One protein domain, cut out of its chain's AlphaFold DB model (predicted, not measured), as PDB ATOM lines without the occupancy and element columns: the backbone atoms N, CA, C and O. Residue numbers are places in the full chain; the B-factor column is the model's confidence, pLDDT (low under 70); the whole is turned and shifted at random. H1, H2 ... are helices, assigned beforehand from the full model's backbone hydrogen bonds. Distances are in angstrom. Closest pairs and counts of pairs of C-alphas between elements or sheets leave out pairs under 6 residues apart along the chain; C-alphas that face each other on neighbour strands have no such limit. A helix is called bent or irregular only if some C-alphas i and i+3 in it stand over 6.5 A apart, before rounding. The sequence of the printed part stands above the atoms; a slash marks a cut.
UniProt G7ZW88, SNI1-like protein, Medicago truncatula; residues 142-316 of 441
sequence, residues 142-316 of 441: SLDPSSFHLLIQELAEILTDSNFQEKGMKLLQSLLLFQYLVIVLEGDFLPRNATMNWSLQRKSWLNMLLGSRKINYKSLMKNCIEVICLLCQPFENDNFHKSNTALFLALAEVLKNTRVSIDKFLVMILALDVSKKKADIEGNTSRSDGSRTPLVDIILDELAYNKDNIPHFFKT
ATOM      1  N   SER A 142     -12.832  30.896 -54.418       79.62
ATOM      2  CA  SER A 142     -11.424  31.282 -54.305       79.62
ATOM      3  C   SER A 142     -11.256  32.812 -54.278       79.62
ATOM      4  O   SER A 142     -12.071  33.561 -54.817       79.62
ATOM      5  N   LEU A 143     -10.206  33.296 -53.621       86.62
ATOM      6  CA  LEU A 143      -9.906  34.718 -53.502       86.62
ATOM      7  C   LEU A 143      -9.262  35.237 -54.781       86.62
ATOM      8  O   LEU A 143      -8.310  34.656 -55.300       86.62
ATOM      9  N   ASP A 144      -9.740  36.373 -55.269       90.25
ATOM     10  CA  ASP A 144      -9.016  37.107 -56.295       90.25
ATOM     11  C   ASP A 144      -7.863  37.931 -55.669       90.25
ATOM     12  O   ASP A 144      -7.805  38.114 -54.445       90.25
ATOM     13  N   PRO A 145      -6.918  38.442 -56.478       91.50
ATOM     14  CA  PRO A 145      -5.776  39.195 -55.958       91.50
ATOM     15  C   PRO A 145      -6.172  40.448 -55.153       91.50
ATOM     16  O   PRO A 145      -5.491  40.804 -54.190       91.50
ATOM     17  N   SER A 146      -7.286  41.103 -55.497       91.88
ATOM     18  CA  SER A 146      -7.806  42.246 -54.734       91.88
ATOM     19  C   SER A 146      -8.285  41.830 -53.346       91.88
ATOM     20  O   SER A 146      -7.987  42.518 -52.373       91.88
ATOM     21  N   SER A 147      -8.955  40.684 -53.227       92.50
ATOM     22  CA  SER A 147      -9.400  40.145 -51.941       92.50
ATOM     23  C   SER A 147      -8.223  39.769 -51.035       92.50
ATOM     24  O   SER A 147      -8.288  40.001 -49.831       92.50
ATOM     25  N   PHE A 148      -7.124  39.249 -51.599       94.88
ATOM     26  CA  PHE A 148      -5.881  39.022 -50.846       94.88
ATOM     27  C   PHE A 148      -5.303  40.333 -50.298       94.88
ATOM     28  O   PHE A 148      -4.901  40.405 -49.141       94.88
ATOM     29  N   HIS A 149      -5.280  41.392 -51.113       94.38
ATOM     30  CA  HIS A 149      -4.815  42.703 -50.662       94.38
ATOM     31  C   HIS A 149      -5.704  43.273 -49.547       94.38
ATOM     32  O   HIS A 149      -5.183  43.715 -48.522       94.38
ATOM     33  N   LEU A 150      -7.028  43.202 -49.709       94.62
ATOM     34  CA  LEU A 150      -7.983  43.655 -48.696       94.62
ATOM     35  C   LEU A 150      -7.833  42.899 -47.373       94.62
ATOM     36  O   LEU A 150      -7.936  43.522 -46.325       94.62
ATOM     37  N   LEU A 151      -7.522  41.599 -47.405       96.06
ATOM     38  CA  LEU A 151      -7.263  40.817 -46.194       96.06
ATOM     39  C   LEU A 151      -6.097  41.393 -45.375       96.06
ATOM     40  O   LEU A 151      -6.215  41.546 -44.164       96.06
ATOM     41  N   ILE A 152      -4.974  41.732 -46.016       96.38
ATOM     42  CA  ILE A 152      -3.814  42.295 -45.301       96.38
ATOM     43  C   ILE A 152      -4.111  43.713 -44.806       96.38
ATOM     44  O   ILE A 152      -3.713  44.070 -43.700       96.38
ATOM     45  N   GLN A 153      -4.819  44.512 -45.606       94.81
ATOM     46  CA  GLN A 153      -5.259  45.842 -45.186       94.81
ATOM     47  C   GLN A 153      -6.164  45.760 -43.949       94.81
ATOM     48  O   GLN A 153      -5.930  46.457 -42.968       94.81
ATOM     49  N   GLU A 154      -7.144  44.861 -43.964       93.31
ATOM     50  CA  GLU A 154      -8.042  44.624 -42.837       93.31
ATOM     51  C   GLU A 154      -7.283  44.159 -41.587       93.31
ATOM     52  O   GLU A 154      -7.594  44.602 -40.483       93.31
ATOM     53  N   LEU A 155      -6.264  43.308 -41.736       94.25
ATOM     54  CA  LEU A 155      -5.406  42.925 -40.612       94.25
ATOM     55  C   LEU A 155      -4.685  44.136 -40.007       94.25
ATOM     56  O   LEU A 155      -4.659  44.260 -38.785       94.25
ATOM     57  N   ALA A 156      -4.135  45.032 -40.832       92.81
ATOM     58  CA  ALA A 156      -3.491  46.255 -40.348       92.81
ATOM     59  C   ALA A 156      -4.490  47.161 -39.600       92.81
ATOM     60  O   ALA A 156      -4.204  47.641 -38.504       92.81
ATOM     61  N   GLU A 157      -5.697  47.328 -40.143       91.62
ATOM     62  CA  GLU A 157      -6.762  48.138 -39.540       91.62
ATOM     63  C   GLU A 157      -7.277  47.554 -38.212       91.62
ATOM     64  O   GLU A 157      -7.491  48.289 -37.253       91.62
ATOM     65  N   ILE A 158      -7.474  46.236 -38.116       89.69
ATOM     66  CA  ILE A 158      -7.974  45.614 -36.878       89.69
ATOM     67  C   ILE A 158      -6.896  45.593 -35.789       89.69
ATOM     68  O   ILE A 158      -7.220  45.777 -34.618       89.69
ATOM     69  N   LEU A 159      -5.627  45.372 -36.150       88.69
ATOM     70  CA  LEU A 159      -4.521  45.330 -35.185       88.69
ATOM     71  C   LEU A 159      -4.168  46.708 -34.610       88.69
ATOM     72  O   LEU A 159      -3.599  46.776 -33.525       88.69
ATOM     73  N   THR A 160      -4.499  47.790 -35.317       85.94
ATOM     74  CA  THR A 160      -4.326  49.169 -34.828       85.94
ATOM     75  C   THR A 160      -5.498  49.651 -33.971       85.94
ATOM     76  O   THR A 160      -5.348  50.613 -33.215       85.94
ATOM     77  N   ASP A 161      -6.659  49.000 -34.057       79.81
ATOM     78  CA  ASP A 161      -7.861  49.386 -33.325       79.81
ATOM     79  C   ASP A 161      -7.801  48.948 -31.850       79.81
ATOM     80  O   ASP A 161      -7.701  47.764 -31.520       79.81
ATOM     81  N   SER A 162      -7.956  49.914 -30.943       65.00
ATOM     82  CA  SER A 162      -8.068  49.700 -29.494       65.00
ATOM     83  C   SER A 162      -9.235  48.789 -29.075       65.00
ATOM     84  O   SER A 162      -9.203  48.231 -27.980       65.00
ATOM     85  N   ASN A 163     -10.246  48.593 -29.934       64.38
ATOM     86  CA  ASN A 163     -11.428  47.753 -29.681       64.38
ATOM     87  C   ASN A 163     -11.314  46.330 -30.257       64.38
ATOM     88  O   ASN A 163     -12.313  45.665 -30.546       64.38
ATOM     89  N   PHE A 164     -10.089  45.833 -30.403       62.72
ATOM     90  CA  PHE A 164      -9.755  44.482 -30.858       62.72
ATOM     91  C   PHE A 164     -10.609  43.355 -30.233       62.72
ATOM     92  O   PHE A 164     -10.920  42.369 -30.903       62.72
ATOM     93  N   GLN A 165     -11.039  43.501 -28.973       60.28
ATOM     94  CA  GLN A 165     -11.841  42.503 -28.254       60.28
ATOM     95  C   GLN A 165     -13.216  42.252 -28.901       60.28
ATOM     96  O   GLN A 165     -13.638  41.099 -29.006       60.28
ATOM     97  N   GLU A 166     -13.893  43.296 -29.387       65.75
ATOM     98  CA  GLU A 166     -15.208  43.168 -30.039       65.75
ATOM     99  C   GLU A 166     -15.103  42.496 -31.415       65.75
ATOM    100  O   GLU A 166     -16.059  41.898 -31.913       65.75
ATOM    101  N   LYS A 167     -13.909  42.542 -32.016       80.19
ATOM    102  CA  LYS A 167     -13.597  41.976 -33.333       80.19
ATOM    103  C   LYS A 167     -12.798  40.673 -33.248       80.19
ATOM    104  O   LYS A 167     -12.396  40.156 -34.288       80.19
ATOM    105  N   GLY A 168     -12.606  40.101 -32.053       83.00
ATOM    106  CA  GLY A 168     -11.681  38.983 -31.819       83.00
ATOM    107  C   GLY A 168     -11.930  37.757 -32.705       83.00
ATOM    108  O   GLY A 168     -10.988  37.203 -33.265       83.00
ATOM    109  N   MET A 169     -13.195  37.374 -32.915       86.31
ATOM    110  CA  MET A 169     -13.547  36.262 -33.815       86.31
ATOM    111  C   MET A 169     -13.214  36.559 -35.279       86.31
ATOM    112  O   MET A 169     -12.669  35.706 -35.978       86.31
ATOM    113  N   LYS A 170     -13.522  37.777 -35.736       89.38
ATOM    114  CA  LYS A 170     -13.233  38.216 -37.103       89.38
ATOM    115  C   LYS A 170     -11.728  38.277 -37.343       89.38
ATOM    116  O   LYS A 170     -11.247  37.800 -38.362       89.38
ATOM    117  N   LEU A 171     -10.980  38.802 -36.378       90.38
ATOM    118  CA  LEU A 171      -9.533  38.825 -36.461       90.38
ATOM    119  C   LEU A 171      -8.944  37.416 -36.511       90.38
ATOM    120  O   LEU A 171      -8.122  37.146 -37.378       90.38
ATOM    121  N   LEU A 172      -9.350  36.527 -35.598       91.69
ATOM    122  CA  LEU A 172      -8.891  35.139 -35.579       91.69
ATOM    123  C   LEU A 172      -9.070  34.494 -36.961       91.69
ATOM    124  O   LEU A 172      -8.145  33.878 -37.486       91.69
ATOM    125  N   GLN A 173     -10.245  34.686 -37.561       93.06
ATOM    126  CA  GLN A 173     -10.564  34.208 -38.898       93.06
ATOM    127  C   GLN A 173      -9.640  34.802 -39.971       93.06
ATOM    128  O   GLN A 173      -9.066  34.043 -40.751       93.06
ATOM    129  N   SER A 174      -9.439  36.124 -39.996       94.88
ATOM    130  CA  SER A 174      -8.547  36.781 -40.964       94.88
ATOM    131  C   SER A 174      -7.084  36.349 -40.796       94.88
ATOM    132  O   SER A 174      -6.388  36.127 -41.788       94.88
ATOM    133  N   LEU A 175      -6.617  36.166 -39.556       95.94
ATOM    134  CA  LEU A 175      -5.269  35.682 -39.251       95.94
ATOM    135  C   LEU A 175      -5.062  34.253 -39.770       95.94
ATOM    136  O   LEU A 175      -4.092  34.000 -40.478       95.94
ATOM    137  N   LEU A 176      -5.985  33.335 -39.469       97.25
ATOM    138  CA  LEU A 176      -5.925  31.944 -39.935       97.25
ATOM    139  C   LEU A 176      -6.048  31.840 -41.456       97.25
ATOM    140  O   LEU A 176      -5.336  31.061 -42.086       97.25
ATOM    141  N   LEU A 177      -6.917  32.649 -42.064       96.88
ATOM    142  CA  LEU A 177      -7.032  32.721 -43.515       96.88
ATOM    143  C   LEU A 177      -5.708  33.165 -44.144       96.88
ATOM    144  O   LEU A 177      -5.240  32.533 -45.086       96.88
ATOM    145  N   PHE A 178      -5.079  34.213 -43.607       98.00
ATOM    146  CA  PHE A 178      -3.777  34.669 -44.086       98.00
ATOM    147  C   PHE A 178      -2.696  33.593 -43.918       98.00
ATOM    148  O   PHE A 178      -1.965  33.320 -44.869       98.00
ATOM    149  N   GLN A 179      -2.623  32.945 -42.749       97.88
ATOM    150  CA  GLN A 179      -1.682  31.846 -42.499       97.88
ATOM    151  C   GLN A 179      -1.826  30.736 -43.542       97.88
ATOM    152  O   GLN A 179      -0.830  30.336 -44.146       97.88
ATOM    153  N   TYR A 180      -3.057  30.286 -43.795       97.94
ATOM    154  CA  TYR A 180      -3.331  29.253 -44.786       97.94
ATOM    155  C   TYR A 180      -2.896  29.672 -46.196       97.94
ATOM    156  O   TYR A 180      -2.223  28.912 -46.889       97.94
ATOM    157  N   LEU A 181      -3.204  30.904 -46.613       97.69
ATOM    158  CA  LEU A 181      -2.790  31.407 -47.926       97.69
ATOM    159  C   LEU A 181      -1.267  31.461 -48.067       97.69
ATOM    160  O   LEU A 181      -0.750  31.127 -49.129       97.69
ATOM    161  N   VAL A 182      -0.537  31.835 -47.012       98.06
ATOM    162  CA  VAL A 182       0.933  31.790 -47.032       98.06
ATOM    163  C   VAL A 182       1.443  30.359 -47.179       98.06
ATOM    164  O   VAL A 182       2.346  30.150 -47.982       98.06
ATOM    165  N   ILE A 183       0.861  29.385 -46.470       97.38
ATOM    166  CA  ILE A 183       1.238  27.964 -46.591       97.38
ATOM    167  C   ILE A 183       1.072  27.487 -48.035       97.38
ATOM    168  O   ILE A 183       1.963  26.845 -48.582       97.38
ATOM    169  N   VAL A 184      -0.033  27.858 -48.677       96.19
ATOM    170  CA  VAL A 184      -0.315  27.495 -50.069       96.19
ATOM    171  C   VAL A 184       0.665  28.162 -51.046       96.19
ATOM    172  O   VAL A 184       1.161  27.530 -51.981       96.19
ATOM    173  N   LEU A 185       0.992  29.441 -50.832       97.50
ATOM    174  CA  LEU A 185       2.009  30.137 -51.627       97.50
ATOM    175  C   LEU A 185       3.400  29.516 -51.441       97.50
ATOM    176  O   LEU A 185       4.145  29.394 -52.410       97.50
ATOM    177  N   GLU A 186       3.736  29.120 -50.216       97.19
ATOM    178  CA  GLU A 186       4.995  28.465 -49.854       97.19
ATOM    179  C   GLU A 186       5.121  27.082 -50.499       97.19
ATOM    180  O   GLU A 186       6.140  26.804 -51.137       97.19
ATOM    181  N   GLY A 187       4.070  26.263 -50.409       95.50
ATOM    182  CA  GLY A 187       4.007  24.925 -50.998       95.50
ATOM    183  C   GLY A 187       4.190  24.922 -52.517       95.50
ATOM    184  O   GLY A 187       4.848  24.035 -53.055       95.50
ATOM    185  N   ASP A 188       3.698  25.944 -53.222       96.25
ATOM    186  CA  ASP A 188       3.928  26.086 -54.665       96.25
ATOM    187  C   ASP A 188       5.281  26.749 -54.997       96.25
ATOM    188  O   ASP A 188       5.957  26.348 -55.951       96.25
ATOM    189  N   PHE A 189       5.706  27.760 -54.233       96.94
ATOM    190  CA  PHE A 189       6.906  28.538 -54.547       96.94
ATOM    191  C   PHE A 189       8.206  27.790 -54.245       96.94
ATOM    192  O   PHE A 189       9.104  27.803 -55.090       96.94
ATOM    193  N   LEU A 190       8.342  27.148 -53.080       95.75
ATOM    194  CA  LEU A 190       9.621  26.564 -52.655       95.75
ATOM    195  C   LEU A 190      10.139  25.466 -53.604       95.75
ATOM    196  O   LEU A 190      11.300  25.568 -54.017       95.75
ATOM    197  N   PRO A 191       9.323  24.485 -54.043       95.38
ATOM    198  CA  PRO A 191       9.771  23.470 -54.999       95.38
ATOM    199  C   PRO A 191      10.209  24.086 -56.330       95.38
ATOM    200  O   PRO A 191      11.233  23.703 -56.894       95.38
ATOM    201  N   ARG A 192       9.486  25.105 -56.817       95.31
ATOM    202  CA  ARG A 192       9.862  25.843 -58.035       95.31
ATOM    203  C   ARG A 192      11.161  26.614 -57.836       95.31
ATOM    204  O   ARG A 192      12.000  26.631 -58.734       95.31
ATOM    205  N   ASN A 193      11.339  27.241 -56.677       94.38
ATOM    206  CA  ASN A 193      12.525  28.023 -56.354       94.38
ATOM    207  C   ASN A 193      13.786  27.154 -56.302       94.38
ATOM    208  O   ASN A 193      14.814  27.561 -56.846       94.38
ATOM    209  N   ALA A 194      13.679  25.941 -55.755       93.19
ATOM    210  CA  ALA A 194      14.771  24.972 -55.671       93.19
ATOM    211  C   ALA A 194      15.344  24.564 -57.043       93.19
ATOM    212  O   ALA A 194      16.531  24.271 -57.141       93.19
ATOM    213  N   THR A 195      14.547  24.630 -58.118       90.25
ATOM    214  CA  THR A 195      15.028  24.348 -59.488       90.25
ATOM    215  C   THR A 195      16.037  25.373 -60.014       90.25
ATOM    216  O   THR A 195      16.669  25.133 -61.041       90.25
ATOM    217  N   MET A 196      16.140  26.542 -59.366       88.31
ATOM    218  CA  MET A 196      16.922  27.698 -59.825       88.31
ATOM    219  C   MET A 196      16.598  28.149 -61.262       88.31
ATOM    220  O   MET A 196      17.394  28.841 -61.892       88.31
ATOM    221  N   ASN A 197      15.425  27.777 -61.784       91.94
ATOM    222  CA  ASN A 197      15.002  28.081 -63.142       91.94
ATOM    223  C   ASN A 197      13.894  29.139 -63.125       91.94
ATOM    224  O   ASN A 197      12.748  28.862 -62.753       91.94
ATOM    225  N   TRP A 198      14.220  30.343 -63.603       94.12
ATOM    226  CA  TRP A 198      13.286  31.470 -63.643       94.12
ATOM    227  C   TRP A 198      11.984  31.153 -64.383       94.12
ATOM    228  O   TRP A 198      10.909  31.567 -63.956       94.12
ATOM    229  N   SER A 199      12.043  30.361 -65.459       92.81
ATOM    230  CA  SER A 199      10.850  30.011 -66.240       92.81
ATOM    231  C   SER A 199       9.825  29.191 -65.443       92.81
ATOM    232  O   SER A 199       8.625  29.290 -65.717       92.81
ATOM    233  N   LEU A 200      10.285  28.426 -64.443       93.06
ATOM    234  CA  LEU A 200       9.451  27.666 -63.511       93.06
ATOM    235  C   LEU A 200       9.040  28.522 -62.308       93.06
ATOM    236  O   LEU A 200       7.878  28.489 -61.909       93.06
ATOM    237  N   GLN A 201       9.957  29.334 -61.777       94.06
ATOM    238  CA  GLN A 201       9.712  30.242 -60.651       94.06
ATOM    239  C   GLN A 201       8.684  31.329 -60.978       94.06
ATOM    240  O   GLN A 201       7.801  31.606 -60.167       94.06
ATOM    241  N   ARG A 202       8.725  31.912 -62.181       92.62
ATOM    242  CA  ARG A 202       7.764  32.945 -62.602       92.62
ATOM    243  C   ARG A 202       6.327  32.427 -62.732       92.62
ATOM    244  O   ARG A 202       5.390  33.218 -62.710       92.62
ATOM    245  N   LYS A 203       6.151  31.107 -62.874       92.62
ATOM    246  CA  LYS A 203       4.840  30.436 -62.871       92.62
ATOM    247  C   LYS A 203       4.328  30.136 -61.461       92.62
ATOM    248  O   LYS A 203       3.234  29.595 -61.331       92.62
ATOM    249  N   SER A 204       5.110  30.447 -60.425       94.50
ATOM    250  CA  SER A 204       4.644  30.295 -59.050       94.50
ATOM    251  C   SER A 204       3.447  31.193 -58.773       94.50
ATOM    252  O   SER A 204       3.352  32.313 -59.289       94.50
ATOM    253  N   TRP A 205       2.559  30.727 -57.904       94.31
ATOM    254  CA  TRP A 205       1.433  31.515 -57.422       94.31
ATOM    255  C   TRP A 205       1.879  32.794 -56.731       94.31
ATOM    256  O   TRP A 205       1.246  33.828 -56.923       94.31
ATOM    257  N   LEU A 206       3.017  32.767 -56.035       96.12
ATOM    258  CA  LEU A 206       3.619  33.969 -55.473       96.12
ATOM    259  C   LEU A 206       3.912  35.016 -56.558       96.12
ATOM    260  O   LEU A 206       3.455  36.151 -56.453       96.12
ATOM    261  N   ASN A 207       4.627  34.648 -57.626       94.69
ATOM    262  CA  ASN A 207       4.950  35.599 -58.691       94.69
ATOM    263  C   ASN A 207       3.694  36.085 -59.432       94.69
ATOM    264  O   ASN A 207       3.576  37.275 -59.721       94.69
ATOM    265  N   MET A 208       2.741  35.190 -59.704       93.25
ATOM    266  CA  MET A 208       1.485  35.547 -60.373       93.25
ATOM    267  C   MET A 208       0.620  36.494 -59.534       93.25
ATOM    268  O   MET A 208       0.072  37.451 -60.077       93.25
ATOM    269  N   LEU A 209       0.522  36.260 -58.223       94.25
ATOM    270  CA  LEU A 209      -0.206  37.123 -57.294       94.25
ATOM    271  C   LEU A 209       0.402  38.529 -57.286       94.25
ATOM    272  O   LEU A 209      -0.291  39.506 -57.559       94.25
ATOM    273  N   LEU A 210       1.713  38.629 -57.051       93.25
ATOM    274  CA  LEU A 210       2.423  39.911 -56.947       93.25
ATOM    275  C   LEU A 210       2.516  40.666 -58.279       93.25
ATOM    276  O   LEU A 210       2.701  41.882 -58.280       93.25
ATOM    277  N   GLY A 211       2.428  39.949 -59.400       90.19
ATOM    278  CA  GLY A 211       2.394  40.512 -60.747       90.19
ATOM    279  C   GLY A 211       0.999  40.933 -61.218       90.19
ATOM    280  O   GLY A 211       0.888  41.539 -62.286       90.19
ATOM    281  N   SER A 212      -0.063  40.630 -60.463       90.25
ATOM    282  CA  SER A 212      -1.424  40.984 -60.867       90.25
ATOM    283  C   SER A 212      -1.648  42.493 -60.823       90.25
ATOM    284  O   SER A 212      -1.329  43.173 -59.846       90.25
ATOM    285  N   ARG A 213      -2.304  43.021 -61.862       87.94
ATOM    286  CA  ARG A 213      -2.681  44.447 -61.945       87.94
ATOM    287  C   ARG A 213      -3.728  44.851 -60.908       87.94
ATOM    288  O   ARG A 213      -3.930  46.037 -60.666       87.94
ATOM    289  N   LYS A 214      -4.395  43.864 -60.311       89.94
ATOM    290  CA  LYS A 214      -5.399  44.035 -59.261       89.94
ATOM    291  C   LYS A 214      -4.791  44.304 -57.880       89.94
ATOM    292  O   LYS A 214      -5.531  44.627 -56.951       89.94
ATOM    293  N   ILE A 215      -3.468  44.182 -57.737       90.75
ATOM    294  CA  ILE A 215      -2.741  44.461 -56.499       90.75
ATOM    295  C   ILE A 215      -1.935  45.750 -56.643       90.75
ATOM    296  O   ILE A 215      -1.079  45.888 -57.515       90.75
ATOM    297  N   ASN A 216      -2.142  46.677 -55.707       93.25
ATOM    298  CA  ASN A 216      -1.186  47.753 -55.482       93.25
ATOM    299  C   ASN A 216      -0.030  47.195 -54.645       93.25
ATOM    300  O   ASN A 216      -0.098  47.174 -53.419       93.25
ATOM    301  N   TYR A 217       1.022  46.725 -55.319       94.31
ATOM    302  CA  TYR A 217       2.131  46.031 -54.663       94.31
ATOM    303  C   TYR A 217       2.799  46.867 -53.564       94.31
ATOM    304  O   TYR A 217       3.060  46.355 -52.480       94.31
ATOM    305  N   LYS A 218       3.028  48.165 -53.803       94.94
ATOM    306  CA  LYS A 218       3.655  49.039 -52.802       94.94
ATOM    307  C   LYS A 218       2.792  49.156 -51.543       94.94
ATOM    308  O   LYS A 218       3.310  49.016 -50.441       94.94
ATOM    309  N   SER A 219       1.485  49.362 -51.719       95.44
ATOM    310  CA  SER A 219       0.523  49.413 -50.609       95.44
ATOM    311  C   SER A 219       0.449  48.085 -49.857       95.44
ATOM    312  O   SER A 219       0.482  48.072 -48.632       95.44
ATOM    313  N   LEU A 220       0.421  46.964 -50.584       96.44
ATOM    314  CA  LEU A 220       0.410  45.624 -50.000       96.44
ATOM    315  C   LEU A 220       1.631  45.404 -49.095       96.44
ATOM    316  O   LEU A 220       1.479  44.984 -47.953       96.44
ATOM    317  N   MET A 221       2.834  45.712 -49.592       97.06
ATOM    318  CA  MET A 221       4.071  45.529 -48.824       97.06
ATOM    319  C   MET A 221       4.137  46.447 -47.608       97.06
ATOM    320  O   MET A 221       4.571  46.005 -46.547       97.06
ATOM    321  N   LYS A 222       3.658  47.691 -47.734       96.00
ATOM    322  CA  LYS A 222       3.528  48.600 -46.594       96.00
ATOM    323  C   LYS A 222       2.640  47.993 -45.504       96.00
ATOM    324  O   LYS A 222       3.076  47.913 -44.359       96.00
ATOM    325  N   ASN A 223       1.458  47.492 -45.866       96.62
ATOM    326  CA  ASN A 223       0.553  46.856 -44.907       96.62
ATOM    327  C   ASN A 223       1.192  45.605 -44.273       96.62
ATOM    328  O   ASN A 223       1.043  45.387 -43.077       96.62
ATOM    329  N   CYS A 224       1.969  44.807 -45.020       97.06
ATOM    330  CA  CYS A 224       2.721  43.685 -44.439       97.06
ATOM    331  C   CYS A 224       3.763  44.140 -43.401       97.06
ATOM    332  O   CYS A 224       3.894  43.503 -42.356       97.06
ATOM    333  N   ILE A 225       4.501  45.221 -43.677       95.88
ATOM    334  CA  ILE A 225       5.493  45.795 -42.749       95.88
ATOM    335  C   ILE A 225       4.803  46.383 -41.511       95.88
ATOM    336  O   ILE A 225       5.315  46.275 -40.400       95.88
ATOM    337  N   GLU A 226       3.626  46.977 -41.666       94.75
ATOM    338  CA  GLU A 226       2.833  47.459 -40.537       94.75
ATOM    339  C   GLU A 226       2.349  46.294 -39.662       94.75
ATOM    340  O   GLU A 226       2.653  46.250 -38.469       94.75
ATOM    341  N   VAL A 227       1.710  45.286 -40.266       94.94
ATOM    342  CA  VAL A 227       1.230  44.085 -39.566       94.94
ATOM    343  C   VAL A 227       2.368  43.371 -38.836       94.94
ATOM    344  O   VAL A 227       2.211  43.024 -37.666       94.94
ATOM    345  N   ILE A 228       3.532  43.167 -39.469       94.12
ATOM    346  CA  ILE A 228       4.655  42.470 -38.818       94.12
ATOM    347  C   ILE A 228       5.179  43.232 -37.595       94.12
ATOM    348  O   ILE A 228       5.578  42.609 -36.611       94.12
ATOM    349  N   CYS A 229       5.162  44.568 -37.637       92.69
ATOM    350  CA  CYS A 229       5.588  45.398 -36.516       92.69
ATOM    351  C   CYS A 229       4.569  45.357 -35.375       92.69
ATOM    352  O   CYS A 229       4.969  45.163 -34.227       92.69
ATOM    353  N   LEU A 230       3.271  45.449 -35.687       91.00
ATOM    354  CA  LEU A 230       2.183  45.361 -34.706       91.00
ATOM    355  C   LEU A 230       2.167  44.004 -33.993       91.00
ATOM    356  O   LEU A 230       2.112  43.948 -32.770       91.00
ATOM    357  N   LEU A 231       2.332  42.902 -34.730       89.56
ATOM    358  CA  LEU A 231       2.423  41.551 -34.152       89.56
ATOM    359  C   LEU A 231       3.662  41.341 -33.261       89.56
ATOM    360  O   LEU A 231       3.765  40.330 -32.562       89.56
ATOM    361  N   CYS A 232       4.638  42.249 -33.319       83.12
ATOM    362  CA  CYS A 232       5.842  42.207 -32.499       83.12
ATOM    363  C   CYS A 232       5.711  42.970 -31.179       83.12
ATOM    364  O   CYS A 232       6.547  42.787 -30.284       83.12
ATOM    365  N   GLN A 233       4.707  43.837 -31.071       80.00
ATOM    366  CA  GLN A 233       4.440  44.591 -29.860       80.00
ATOM    367  C   GLN A 233       3.826  43.660 -28.804       80.00
ATOM    368  O   GLN A 233       3.073  42.743 -29.141       80.00
ATOM    369  N   PRO A 234       4.177  43.833 -27.519       64.81
ATOM    370  CA  PRO A 234       3.512  43.104 -26.455       64.81
ATOM    371  C   PRO A 234       2.039  43.524 -26.426       64.81
ATOM    372  O   PRO A 234       1.729  44.679 -26.154       64.81
ATOM    373  N   PHE A 235       1.131  42.589 -26.703       63.41
ATOM    374  CA  PHE A 235      -0.286  42.801 -26.427       63.41
ATOM    375  C   PHE A 235      -0.440  42.888 -24.904       63.41
ATOM    376  O   PHE A 235      -0.087  41.940 -24.200       63.41
ATOM    377  N   GLU A 236      -0.885  44.034 -24.383       51.53
ATOM    378  CA  GLU A 236      -1.103  44.208 -22.946       51.53
ATOM    379  C   GLU A 236      -2.114  43.160 -22.452       51.53
ATOM    380  O   GLU A 236      -3.294  43.179 -22.806       51.53
ATOM    381  N   ASN A 237      -1.629  42.214 -21.642       46.94
ATOM    382  CA  ASN A 237      -2.417  41.106 -21.095       46.94
ATOM    383  C   ASN A 237      -3.541  41.577 -20.155       46.94
ATOM    384  O   ASN A 237      -4.513  40.848 -19.953       46.94
ATOM    385  N   ASP A 238      -3.434  42.789 -19.606       46.72
ATOM    386  CA  ASP A 238      -4.291  43.257 -18.514       46.72
ATOM    387  C   ASP A 238      -5.757  43.465 -18.933       46.72
ATOM    388  O   ASP A 238      -6.663  43.349 -18.104       46.72
ATOM    389  N   ASN A 239      -6.030  43.663 -20.228       47.69
ATOM    390  CA  ASN A 239      -7.392  43.870 -20.739       47.69
ATOM    391  C   ASN A 239      -8.112  42.580 -21.183       47.69
ATOM    392  O   ASN A 239      -9.319  42.606 -21.431       47.69
ATOM    393  N   PHE A 240      -7.432  41.429 -21.239       49.94
ATOM    394  CA  PHE A 240      -8.023  40.185 -21.760       49.94
ATOM    395  C   PHE A 240      -8.837  39.375 -20.744       49.94
ATOM    396  O   PHE A 240      -9.595  38.479 -21.133       49.94
ATOM    397  N   HIS A 241      -8.764  39.731 -19.460       48.84
ATOM    398  CA  HIS A 241      -9.444  39.036 -18.361       48.84
ATOM    399  C   HIS A 241     -10.985  39.093 -18.402       48.84
ATOM    400  O   HIS A 241     -11.638  38.467 -17.570       48.84
ATOM    401  N   LYS A 242     -11.583  39.809 -19.364       52.88
ATOM    402  CA  LYS A 242     -13.044  39.917 -19.544       52.88
ATOM    403  C   LYS A 242     -13.607  39.102 -20.720       52.88
ATOM    404  O   LYS A 242     -14.806  39.180 -20.974       52.88
ATOM    405  N   SER A 243     -12.784  38.345 -21.452       54.97
ATOM    406  CA  SER A 243     -13.206  37.584 -22.644       54.97
ATOM    407  C   SER A 243     -13.204  36.061 -22.428       54.97
ATOM    408  O   SER A 243     -12.616  35.558 -21.475       54.97
ATOM    409  N   ASN A 244     -13.879  35.322 -23.317       67.56
ATOM    410  CA  ASN A 244     -13.890  33.856 -23.348       67.56
ATOM    411  C   ASN A 244     -12.449  33.305 -23.405       67.56
ATOM    412  O   ASN A 244     -11.771  33.454 -24.423       67.56
ATOM    413  N   THR A 245     -11.997  32.649 -22.329       78.69
ATOM    414  CA  THR A 245     -10.625  32.132 -22.158       78.69
ATOM    415  C   THR A 245     -10.143  31.302 -23.350       78.69
ATOM    416  O   THR A 245      -8.979  31.395 -23.733       78.69
ATOM    417  N   ALA A 246     -11.029  30.521 -23.977       83.12
ATOM    418  CA  ALA A 246     -10.677  29.689 -25.125       83.12
ATOM    419  C   ALA A 246     -10.310  30.521 -26.366       83.12
ATOM    420  O   ALA A 246      -9.328  30.220 -27.043       83.12
ATOM    421  N   LEU A 247     -11.066  31.589 -26.642       83.12
ATOM    422  CA  LEU A 247     -10.777  32.499 -27.749       83.12
ATOM    423  C   LEU A 247      -9.469  33.254 -27.506       83.12
ATOM    424  O   LEU A 247      -8.668  33.388 -28.425       83.12
ATOM    425  N   PHE A 248      -9.232  33.704 -26.273       82.00
ATOM    426  CA  PHE A 248      -7.993  34.389 -25.914       82.00
ATOM    427  C   PHE A 248      -6.756  33.512 -26.149       82.00
ATOM    428  O   PHE A 248      -5.820  33.932 -26.830       82.00
ATOM    429  N   LEU A 249      -6.773  32.275 -25.640       83.44
ATOM    430  CA  LEU A 249      -5.666  31.333 -25.819       83.44
ATOM    431  C   LEU A 249      -5.437  30.997 -27.296       83.44
ATOM    432  O   LEU A 249      -4.294  30.994 -27.751       83.44
ATOM    433  N   ALA A 250      -6.515  30.760 -28.052       86.94
ATOM    434  CA  ALA A 250      -6.424  30.520 -29.489       86.94
ATOM    435  C   ALA A 250      -5.797  31.718 -30.213       86.94
ATOM    436  O   ALA A 250      -4.896  31.551 -31.030       86.94
ATOM    437  N   LEU A 251      -6.227  32.935 -29.882       88.12
ATOM    438  CA  LEU A 251      -5.757  34.146 -30.536       88.12
ATOM    439  C   LEU A 251      -4.287  34.441 -30.235       88.12
ATOM    440  O   LEU A 251      -3.563  34.821 -31.148       88.12
ATOM    441  N   ALA A 252      -3.817  34.210 -29.007       85.81
ATOM    442  CA  ALA A 252      -2.409  34.383 -28.650       85.81
ATOM    443  C   ALA A 252      -1.482  33.492 -29.501       85.81
ATOM    444  O   ALA A 252      -0.484  33.966 -30.053       85.81
ATOM    445  N   GLU A 253      -1.839  32.216 -29.666       89.31
ATOM    446  CA  GLU A 253      -1.078  31.284 -30.504       89.31
ATOM    447  C   GLU A 253      -1.197  31.639 -31.995       89.31
ATOM    448  O   GLU A 253      -0.208  31.625 -32.731       89.31
ATOM    449  N   VAL A 254      -2.388  32.033 -32.450       92.94
ATOM    450  CA  VAL A 254      -2.611  32.444 -33.841       92.94
ATOM    451  C   VAL A 254      -1.845  33.725 -34.179       92.94
ATOM    452  O   VAL A 254      -1.239  33.783 -35.242       92.94
ATOM    453  N   LEU A 255      -1.766  34.721 -33.297       92.06
ATOM    454  CA  LEU A 255      -0.960  35.931 -33.519       92.06
ATOM    455  C   LEU A 255       0.523  35.588 -33.715       92.06
ATOM    456  O   LEU A 255       1.159  36.070 -34.658       92.06
ATOM    457  N   LYS A 256       1.060  34.703 -32.868       90.69
ATOM    458  CA  LYS A 256       2.436  34.206 -32.981       90.69
ATOM    459  C   LYS A 256       2.668  33.484 -34.310       90.69
ATOM    460  O   LYS A 256       3.666  33.751 -34.978       90.69
ATOM    461  N   ASN A 257       1.749  32.617 -34.720       93.62
ATOM    462  CA  ASN A 257       1.870  31.884 -35.981       93.62
ATOM    463  C   ASN A 257       1.698  32.798 -37.201       93.62
ATOM    464  O   ASN A 257       2.444  32.665 -38.169       93.62
ATOM    465  N   THR A 258       0.829  33.811 -37.135       95.75
ATOM    466  CA  THR A 258       0.705  34.817 -38.200       95.75
ATOM    467  C   THR A 258       1.990  35.608 -38.357       95.75
ATOM    468  O   THR A 258       2.395  35.878 -39.485       95.75
ATOM    469  N   ARG A 259       2.670  35.954 -37.258       94.44
ATOM    470  CA  ARG A 259       3.974  36.623 -37.328       94.44
ATOM    471  C   ARG A 259       4.974  35.795 -38.140       94.44
ATOM    472  O   ARG A 259       5.659  36.349 -38.995       94.44
ATOM    473  N   VAL A 260       5.014  34.480 -37.914       94.81
ATOM    474  CA  VAL A 260       5.847  33.549 -38.695       94.81
ATOM    475  C   VAL A 260       5.404  33.513 -40.161       94.81
ATOM    476  O   VAL A 260       6.247  33.555 -41.051       94.81
ATOM    477  N   SER A 261       4.100  33.489 -40.442       97.38
ATOM    478  CA  SER A 261       3.584  33.525 -41.816       97.38
ATOM    479  C   SER A 261       3.921  34.829 -42.549       97.38
ATOM    480  O   SER A 261       4.303  34.777 -43.715       97.38
ATOM    481  N   ILE A 262       3.830  35.996 -41.900       97.25
ATOM    482  CA  ILE A 262       4.229  37.271 -42.520       97.25
ATOM    483  C   ILE A 262       5.734  37.256 -42.820       97.25
ATOM    484  O   ILE A 262       6.130  37.631 -43.922       97.25
ATOM    485  N   ASP A 263       6.566  36.788 -41.881       96.12
ATOM    486  CA  ASP A 263       8.015  36.662 -42.089       96.12
ATOM    487  C   ASP A 263       8.334  35.771 -43.299       96.12
ATOM    488  O   ASP A 263       8.999  36.210 -44.238       96.12
ATOM    489  N   LYS A 264       7.753  34.565 -43.353       97.00
ATOM    490  CA  LYS A 264       7.874  33.652 -44.499       97.00
ATOM    491  C   LYS A 264       7.440  34.300 -45.809       97.00
ATOM    492  O   LYS A 264       8.131  34.170 -46.818       97.00
ATOM    493  N   PHE A 265       6.314  35.010 -45.808       98.12
ATOM    494  CA  PHE A 265       5.822  35.696 -46.997       98.12
ATOM    495  C   PHE A 265       6.833  36.732 -47.506       98.12
ATOM    496  O   PHE A 265       7.189  36.701 -48.684       98.12
ATOM    497  N   LEU A 266       7.365  37.589 -46.630       97.75
ATOM    498  CA  LEU A 266       8.385  38.577 -46.999       97.75
ATOM    499  C   LEU A 266       9.680  37.913 -47.491       97.75
ATOM    500  O   LEU A 266      10.235  38.325 -48.510       97.75
ATOM    501  N   VAL A 267      10.136  36.860 -46.814       97.12
ATOM    502  CA  VAL A 267      11.319  36.075 -47.197       97.12
ATOM    503  C   VAL A 267      11.172  35.476 -48.594       97.12
ATOM    504  O   VAL A 267      12.086  35.599 -49.415       97.12
ATOM    505  N   MET A 268      10.025  34.873 -48.910       97.88
ATOM    506  CA  MET A 268       9.785  34.317 -50.243       97.88
ATOM    507  C   MET A 268       9.812  35.398 -51.329       97.88
ATOM    508  O   MET A 268      10.332  35.164 -52.419       97.88
ATOM    509  N   ILE A 269       9.306  36.600 -51.036       97.75
ATOM    510  CA  ILE A 269       9.353  37.737 -51.965       97.75
ATOM    511  C   ILE A 269      10.792  38.214 -52.179       97.75
ATOM    512  O   ILE A 269      11.184  38.456 -53.321       97.75
ATOM    513  N   LEU A 270      11.596  38.310 -51.116       97.12
ATOM    514  CA  LEU A 270      13.019  38.649 -51.223       97.12
ATOM    515  C   LEU A 270      13.785  37.600 -52.044       97.12
ATOM    516  O   LEU A 270      14.591  37.950 -52.908       97.12
ATOM    517  N   ALA A 271      13.500  36.313 -51.826       96.25
ATOM    518  CA  ALA A 271      14.070  35.225 -52.614       96.25
ATOM    519  C   ALA A 271      13.673  35.330 -54.094       96.25
ATOM    520  O   ALA A 271      14.531  35.208 -54.970       96.25
ATOM    521  N   LEU A 272      12.399  35.619 -54.374       96.25
ATOM    522  CA  LEU A 272      11.900  35.850 -55.727       96.25
ATOM    523  C   LEU A 272      12.598  37.047 -56.395       96.25
ATOM    524  O   LEU A 272      12.973  36.945 -57.563       96.25
ATOM    525  N   ASP A 273      12.820  38.148 -55.671       95.44
ATOM    526  CA  ASP A 273      13.530  39.332 -56.179       95.44
ATOM    527  C   ASP A 273      14.981  39.018 -56.558       95.44
ATOM    528  O   ASP A 273      15.450  39.433 -57.621       95.44
ATOM    529  N   VAL A 274      15.684  38.237 -55.733       93.69
ATOM    530  CA  VAL A 274      17.046  37.774 -56.039       93.69
ATOM    531  C   VAL A 274      17.055  36.866 -57.265       93.69
ATOM    532  O   VAL A 274      17.873  37.072 -58.165       93.69
ATOM    533  N   SER A 275      16.139  35.899 -57.336       94.50
ATOM    534  CA  SER A 275      16.021  34.994 -58.482       94.50
ATOM    535  C   SER A 275      15.727  35.753 -59.776       94.50
ATOM    536  O   SER A 275      16.383  35.521 -60.790       94.50
ATOM    537  N   LYS A 276      14.812  36.726 -59.729       94.31
ATOM    538  CA  LYS A 276      14.488  37.585 -60.870       94.31
ATOM    539  C   LYS A 276      15.683  38.423 -61.308       94.31
ATOM    540  O   LYS A 276      15.981  38.471 -62.495       94.31
ATOM    541  N   LYS A 277      16.385  39.062 -60.366       93.12
ATOM    542  CA  LYS A 277      17.581  39.864 -60.664       93.12
ATOM    543  C   LYS A 277      18.674  39.016 -61.313       93.12
ATOM    544  O   LYS A 277      19.303  39.461 -62.266       93.12
ATOM    545  N   LYS A 278      18.890  37.795 -60.816       93.62
ATOM    546  CA  LYS A 278      19.838  36.847 -61.411       93.62
ATOM    547  C   LYS A 278      19.425  36.480 -62.838       93.62
ATOM    548  O   LYS A 278      20.239  36.587 -63.747       93.62
ATOM    549  N   ALA A 279      18.158  36.127 -63.033       94.12
ATOM    550  CA  ALA A 279      17.619  35.816 -64.350       94.12
ATOM    551  C   ALA A 279      17.750  36.992 -65.329       94.12
ATOM    552  O   ALA A 279      18.037  36.776 -66.499       94.12
ATOM    553  N   ASP A 280      17.571  38.227 -64.855       92.81
ATOM    554  CA  ASP A 280      17.699  39.440 -65.667       92.81
ATOM    555  C   ASP A 280      19.138  39.645 -66.157       92.81
ATOM    556  O   ASP A 280      19.368  39.866 -67.344       92.81
ATOM    557  N   ILE A 281      20.117  39.465 -65.262       93.12
ATOM    558  CA  ILE A 281      21.553  39.510 -65.594       93.12
ATOM    559  C   ILE A 281      21.915  38.433 -66.628       93.12
ATOM    560  O   ILE A 281      22.746  38.668 -67.502       93.12
ATOM    561  N   GLU A 282      21.284  37.264 -66.541       94.12
ATOM    562  CA  GLU A 282      21.486  36.140 -67.460       94.12
ATOM    563  C   GLU A 282      20.672  36.254 -68.764       94.12
ATOM    564  O   GLU A 282      20.807  35.404 -69.641       94.12
ATOM    565  N   GLY A 283      19.827  37.281 -68.917       92.88
ATOM    566  CA  GLY A 283      18.965  37.453 -70.093       92.88
ATOM    567  C   GLY A 283      17.789  36.468 -70.176       92.88
ATOM    568  O   GLY A 283      17.218  36.277 -71.248       92.88
ATOM    569  N   ASN A 284      17.417  35.839 -69.059       92.12
ATOM    570  CA  ASN A 284      16.334  34.854 -68.950       92.12
ATOM    571  C   ASN A 284      14.960  35.487 -68.644       92.12
ATOM    572  O   ASN A 284      13.949  34.780 -68.583       92.12
ATOM    573  N   THR A 285      14.909  36.805 -68.435       92.69
ATOM    574  CA  THR A 285      13.677  37.586 -68.235       92.69
ATOM    575  C   THR A 285      13.087  38.061 -69.562       92.69
ATOM    576  O   THR A 285      13.757  38.172 -70.588       92.69
ATOM    577  N   SER A 286      11.794  38.366 -69.558       88.50
ATOM    578  CA  SER A 286      11.115  39.018 -70.675       88.50
ATOM    579  C   SER A 286      10.301  40.225 -70.207       88.50
ATOM    580  O   SER A 286      10.091  40.454 -69.017       88.50
ATOM    581  N   ARG A 287       9.758  40.995 -71.160       83.62
ATOM    582  CA  ARG A 287       8.874  42.135 -70.852       83.62
ATOM    583  C   ARG A 287       7.648  41.745 -70.018       83.62
ATOM    584  O   ARG A 287       7.142  42.587 -69.283       83.62
ATOM    585  N   SER A 288       7.169  40.500 -70.119       81.62
ATOM    586  CA  SER A 288       6.018  40.036 -69.332       81.62
ATOM    587  C   SER A 288       6.341  39.859 -67.851       81.62
ATOM    588  O   SER A 288       5.421  39.842 -67.044       81.62
ATOM    589  N   ASP A 289       7.621  39.753 -67.485       84.88
ATOM    590  CA  ASP A 289       8.036  39.650 -66.084       84.88
ATOM    591  C   ASP A 289       7.916  41.000 -65.348       84.88
ATOM    592  O   ASP A 289       7.948  41.036 -64.115       84.88
ATOM    593  N   GLY A 290       7.743  42.102 -66.096       78.88
ATOM    594  CA  GLY A 290       7.488  43.452 -65.593       78.88
ATOM    595  C   GLY A 290       8.636  44.050 -64.774       78.88
ATOM    596  O   GLY A 290       9.582  43.374 -64.380       78.88
ATOM    597  N   SER A 291       8.552  45.339 -64.459       78.81
ATOM    598  CA  SER A 291       9.436  45.989 -63.486       78.81
ATOM    599  C   SER A 291       8.659  46.206 -62.190       78.81
ATOM    600  O   SER A 291       7.728  47.010 -62.157       78.81
ATOM    601  N   ARG A 292       9.024  45.484 -61.129       87.38
ATOM    602  CA  ARG A 292       8.485  45.686 -59.780       87.38
ATOM    603  C   ARG A 292       9.594  46.263 -58.914       87.38
ATOM    604  O   ARG A 292      10.726  45.799 -59.017       87.38
ATOM    605  N   THR A 293       9.271  47.248 -58.079       91.94
ATOM    606  CA  THR A 293      10.198  47.733 -57.051       91.94
ATOM    607  C   THR A 293      10.600  46.555 -56.156       91.94
ATOM    608  O   THR A 293       9.702  45.874 -55.649       91.94
ATOM    609  N   PRO A 294      11.901  46.274 -55.983       94.50
ATOM    610  CA  PRO A 294      12.366  45.263 -55.043       94.50
ATOM    611  C   PRO A 294      11.795  45.494 -53.641       94.50
ATOM    612  O   PRO A 294      11.682  46.632 -53.185       94.50
ATOM    613  N   LEU A 295      11.451  44.417 -52.937       97.12
ATOM    614  CA  LEU A 295      10.878  44.506 -51.595       97.12
ATOM    615  C   LEU A 295      11.830  45.203 -50.619       97.12
ATOM    616  O   LEU A 295      11.384  45.988 -49.786       97.12
ATOM    617  N   VAL A 296      13.139  44.963 -50.746       96.25
ATOM    618  CA  VAL A 296      14.144  45.620 -49.901       96.25
ATOM    619  C   VAL A 296      14.038  47.142 -49.984       96.25
ATOM    620  O   VAL A 296      14.029  47.790 -48.946       96.25
ATOM    621  N   ASP A 297      13.825  47.716 -51.170       95.62
ATOM    622  CA  ASP A 297      13.700  49.167 -51.330       95.62
ATOM    623  C   ASP A 297      12.467  49.710 -50.595       95.62
ATOM    624  O   ASP A 297      12.545  50.738 -49.923       95.62
ATOM    625  N   ILE A 298      11.345  48.981 -50.654       97.12
ATOM    626  CA  ILE A 298      10.118  49.349 -49.934       97.12
ATOM    627  C   ILE A 298      10.339  49.264 -48.421       97.12
ATOM    628  O   ILE A 298       9.988  50.198 -47.709       97.12
ATOM    629  N   ILE A 299      10.967  48.189 -47.927       97.44
ATOM    630  CA  ILE A 299      11.308  48.043 -46.503       97.44
ATOM    631  C   ILE A 299      12.161  49.225 -46.039       97.44
ATOM    632  O   ILE A 299      11.875  49.829 -45.007       97.44
ATOM    633  N   LEU A 300      13.195  49.585 -46.800       95.88
ATOM    634  CA  LEU A 300      14.083  50.692 -46.453       95.88
ATOM    635  C   LEU A 300      13.373  52.046 -46.444       95.88
ATOM    636  O   LEU A 300      13.753  52.917 -45.663       95.88
ATOM    637  N   ASP A 301      12.398  52.256 -47.324       95.50
ATOM    638  CA  ASP A 301      11.599  53.481 -47.347       95.50
ATOM    639  C   ASP A 301      10.636  53.546 -46.155       95.50
ATOM    640  O   ASP A 301      10.596  54.568 -45.472       95.50
ATOM    641  N   GLU A 302       9.933  52.455 -45.840       95.25
ATOM    642  CA  GLU A 302       8.989  52.416 -44.713       95.25
ATOM    643  C   GLU A 302       9.703  52.516 -43.353       95.25
ATOM    644  O   GLU A 302       9.269  53.269 -42.481       95.25
ATOM    645  N   LEU A 303      10.841  51.836 -43.174       94.88
ATOM    646  CA  LEU A 303      11.642  51.936 -41.946       94.88
ATOM    647  C   LEU A 303      12.328  53.304 -41.795       94.88
ATOM    648  O   LEU A 303      12.545  53.769 -40.677       94.88
ATOM    649  N   ALA A 304      12.671  53.964 -42.906       93.12
ATOM    650  CA  ALA A 304      13.184  55.332 -42.866       93.12
ATOM    651  C   ALA A 304      12.087  56.351 -42.539       93.12
ATOM    652  O   ALA A 304      12.378  57.359 -41.891       93.12
ATOM    653  N   TYR A 305      10.854  56.090 -42.983       93.44
ATOM    654  CA  TYR A 305       9.687  56.915 -42.694       93.44
ATOM    655  C   TYR A 305       9.270  56.813 -41.222       93.44
ATOM    656  O   TYR A 305       9.095  57.843 -40.572       93.44
ATOM    657  N   ASN A 306       9.172  55.595 -40.678       91.69
ATOM    658  CA  ASN A 306       8.855  55.357 -39.271       91.69
ATOM    659  C   ASN A 306       9.961  54.544 -38.580       91.69
ATOM    660  O   ASN A 306       9.982  53.314 -38.616       91.69
ATOM    661  N   LYS A 307      10.872  55.257 -37.909       91.75
ATOM    662  CA  LYS A 307      12.033  54.664 -37.230       91.75
ATOM    663  C   LYS A 307      11.654  53.805 -36.020       91.75
ATOM    664  O   LYS A 307      12.410  52.897 -35.683       91.75
ATOM    665  N   ASP A 308      10.487  54.025 -35.419       91.00
ATOM    666  CA  ASP A 308      10.014  53.259 -34.256       91.00
ATOM    667  C   ASP A 308       9.669  51.806 -34.632       91.00
ATOM    668  O   ASP A 308       9.676  50.899 -33.793       91.00
ATOM    669  N   ASN A 309       9.453  51.546 -35.924       92.06
ATOM    670  CA  ASN A 309       9.221  50.204 -36.451       92.06
ATOM    671  C   ASN A 309      10.507  49.373 -36.575       92.06
ATOM    672  O   ASN A 309      10.431  48.146 -36.594       92.06
ATOM    673  N   ILE A 310      11.690  49.996 -36.614       93.38
ATOM    674  CA  ILE A 310      12.988  49.314 -36.779       93.38
ATOM    675  C   ILE A 310      13.201  48.174 -35.766       93.38
ATOM    676  O   ILE A 310      13.445  47.046 -36.211       93.38
ATOM    677  N   PRO A 311      13.103  48.392 -34.436       91.12
ATOM    678  CA  PRO A 311      13.320  47.315 -33.466       91.12
ATOM    679  C   PRO A 311      12.310  46.169 -33.626       91.12
ATOM    680  O   PRO A 311      12.679  44.998 -33.548       91.12
ATOM    681  N   HIS A 312      11.042  46.488 -33.898       91.94
ATOM    682  CA  HIS A 312       9.969  45.507 -34.068       91.94
ATOM    683  C   HIS A 312      10.164  44.660 -35.334       91.94
ATOM    684  O   HIS A 312      10.079  43.428 -35.303       91.94
ATOM    685  N   PHE A 313      10.509  45.312 -36.443       94.69
ATOM    686  CA  PHE A 313      10.758  44.661 -37.720       94.69
ATOM    687  C   PHE A 313      11.931  43.674 -37.628       94.69
ATOM    688  O   PHE A 313      11.775  42.483 -37.910       94.69
ATOM    689  N   PHE A 314      13.097  44.125 -37.157       93.06
ATOM    690  CA  PHE A 314      14.299  43.284 -37.104       93.06
ATOM    691  C   PHE A 314      14.261  42.200 -36.021       93.06
ATOM    692  O   PHE A 314      14.960  41.185 -36.145       93.06
ATOM    693  N   LYS A 315      13.423  42.354 -34.992       89.31
ATOM    694  CA  LYS A 315      13.112  41.273 -34.048       89.31
ATOM    695  C   LYS A 315      12.277  40.167 -34.698       89.31
ATOM    696  O   LYS A 315      12.347  39.025 -34.248       89.31
ATOM    697  N   THR A 316      11.495  40.472 -35.737       86.38
ATOM    698  CA  THR A 316      10.667  39.471 -36.424       86.38
ATOM    699  C   THR A 316      11.401  38.678 -37.475       86.38
ATOM    700  O   THR A 316      11.243  37.462 -37.473       86.38
TER     701      THR A 316
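What this domain is: This is residues 142 to 316 of the 441 residues of the protein "SNI1-like protein" of Medicago truncatula (UniProt G7ZW88). The long helix H7 makes the long axis of an elongated body, with H2 side by side with it; a second such pair, H1 and H5, packs crosswise on these two. H8 and H9 pack on H5, H3 and H4 on H2, and the poorly formed H6 is at one end. The printed part has 175 residues with nine named helices, H1 to H9 in order, and no named strand: all helix. It is compact, with a radius of gyration of the C-alphas of 17.3 A and spans of 60 by 36 by 27 A.

How they stand to each other: Start at H1, residues 145 to 160, which touches H2, residues 168 to 194, at a steep tilt of 49 degrees; closest are C-alphas 151 and 174, 6.7 A apart. H2 touches the hub, H7, residues 245 to 281, at a shallow tilt of 31 degrees, the same way; C-alphas 179 and 261 are closest, 5.6 A. H3, residues 198 to 201, and H4, residues 205 to 210, touch H2, closest at C-alphas 192 and 201, 5.1 A, and 185 and 206, 5.7 A. H5, residues 217 to 230, touches H1 at a shallow tilt of 31 degrees, closest at C-alphas 156 and 227, 5.3 A. H5 touches H7 with residues 224 to 228 alone, closest at C-alphas 228 and 259, 6.1 A. H6, residues 237 to 242, only just irregular with C-alphas 239 and 242 7.0 A apart, touches no helix. H8, residues 295 to 305, and H9, residues 309 to 316, touch H5, closest at C-alphas 222 and 302, 6.9 A, and 229 and 312, 5.0 A. Every O i to N i+4 pair is within hydrogen-bond range in H1, H4, H5, H7, H8 and H9, against 21 of 23 in H2 and 0 of 2 in H6, where 1 of 3 O i to N i+3 pairs is; H3 is too short for one.

Where its parts are: Find C-alpha 145 at (-5.776, 39.195, -55.958), where H1 begins. H2 is 38.3 A long with a kink of 27 degrees near residue 188; H7 is 54.6 A long. H9 ends at C-alpha 316, (10.667, 39.471, -36.424).

The domain as a whole: The farthest C-alphas, of Lys 242 and Gly 283, are 59.9 A apart. The printed part has no cut; residues 282 to 294 are the long link. Look for pLDDT under 70 at residues 162 to 166 and 234 to 244.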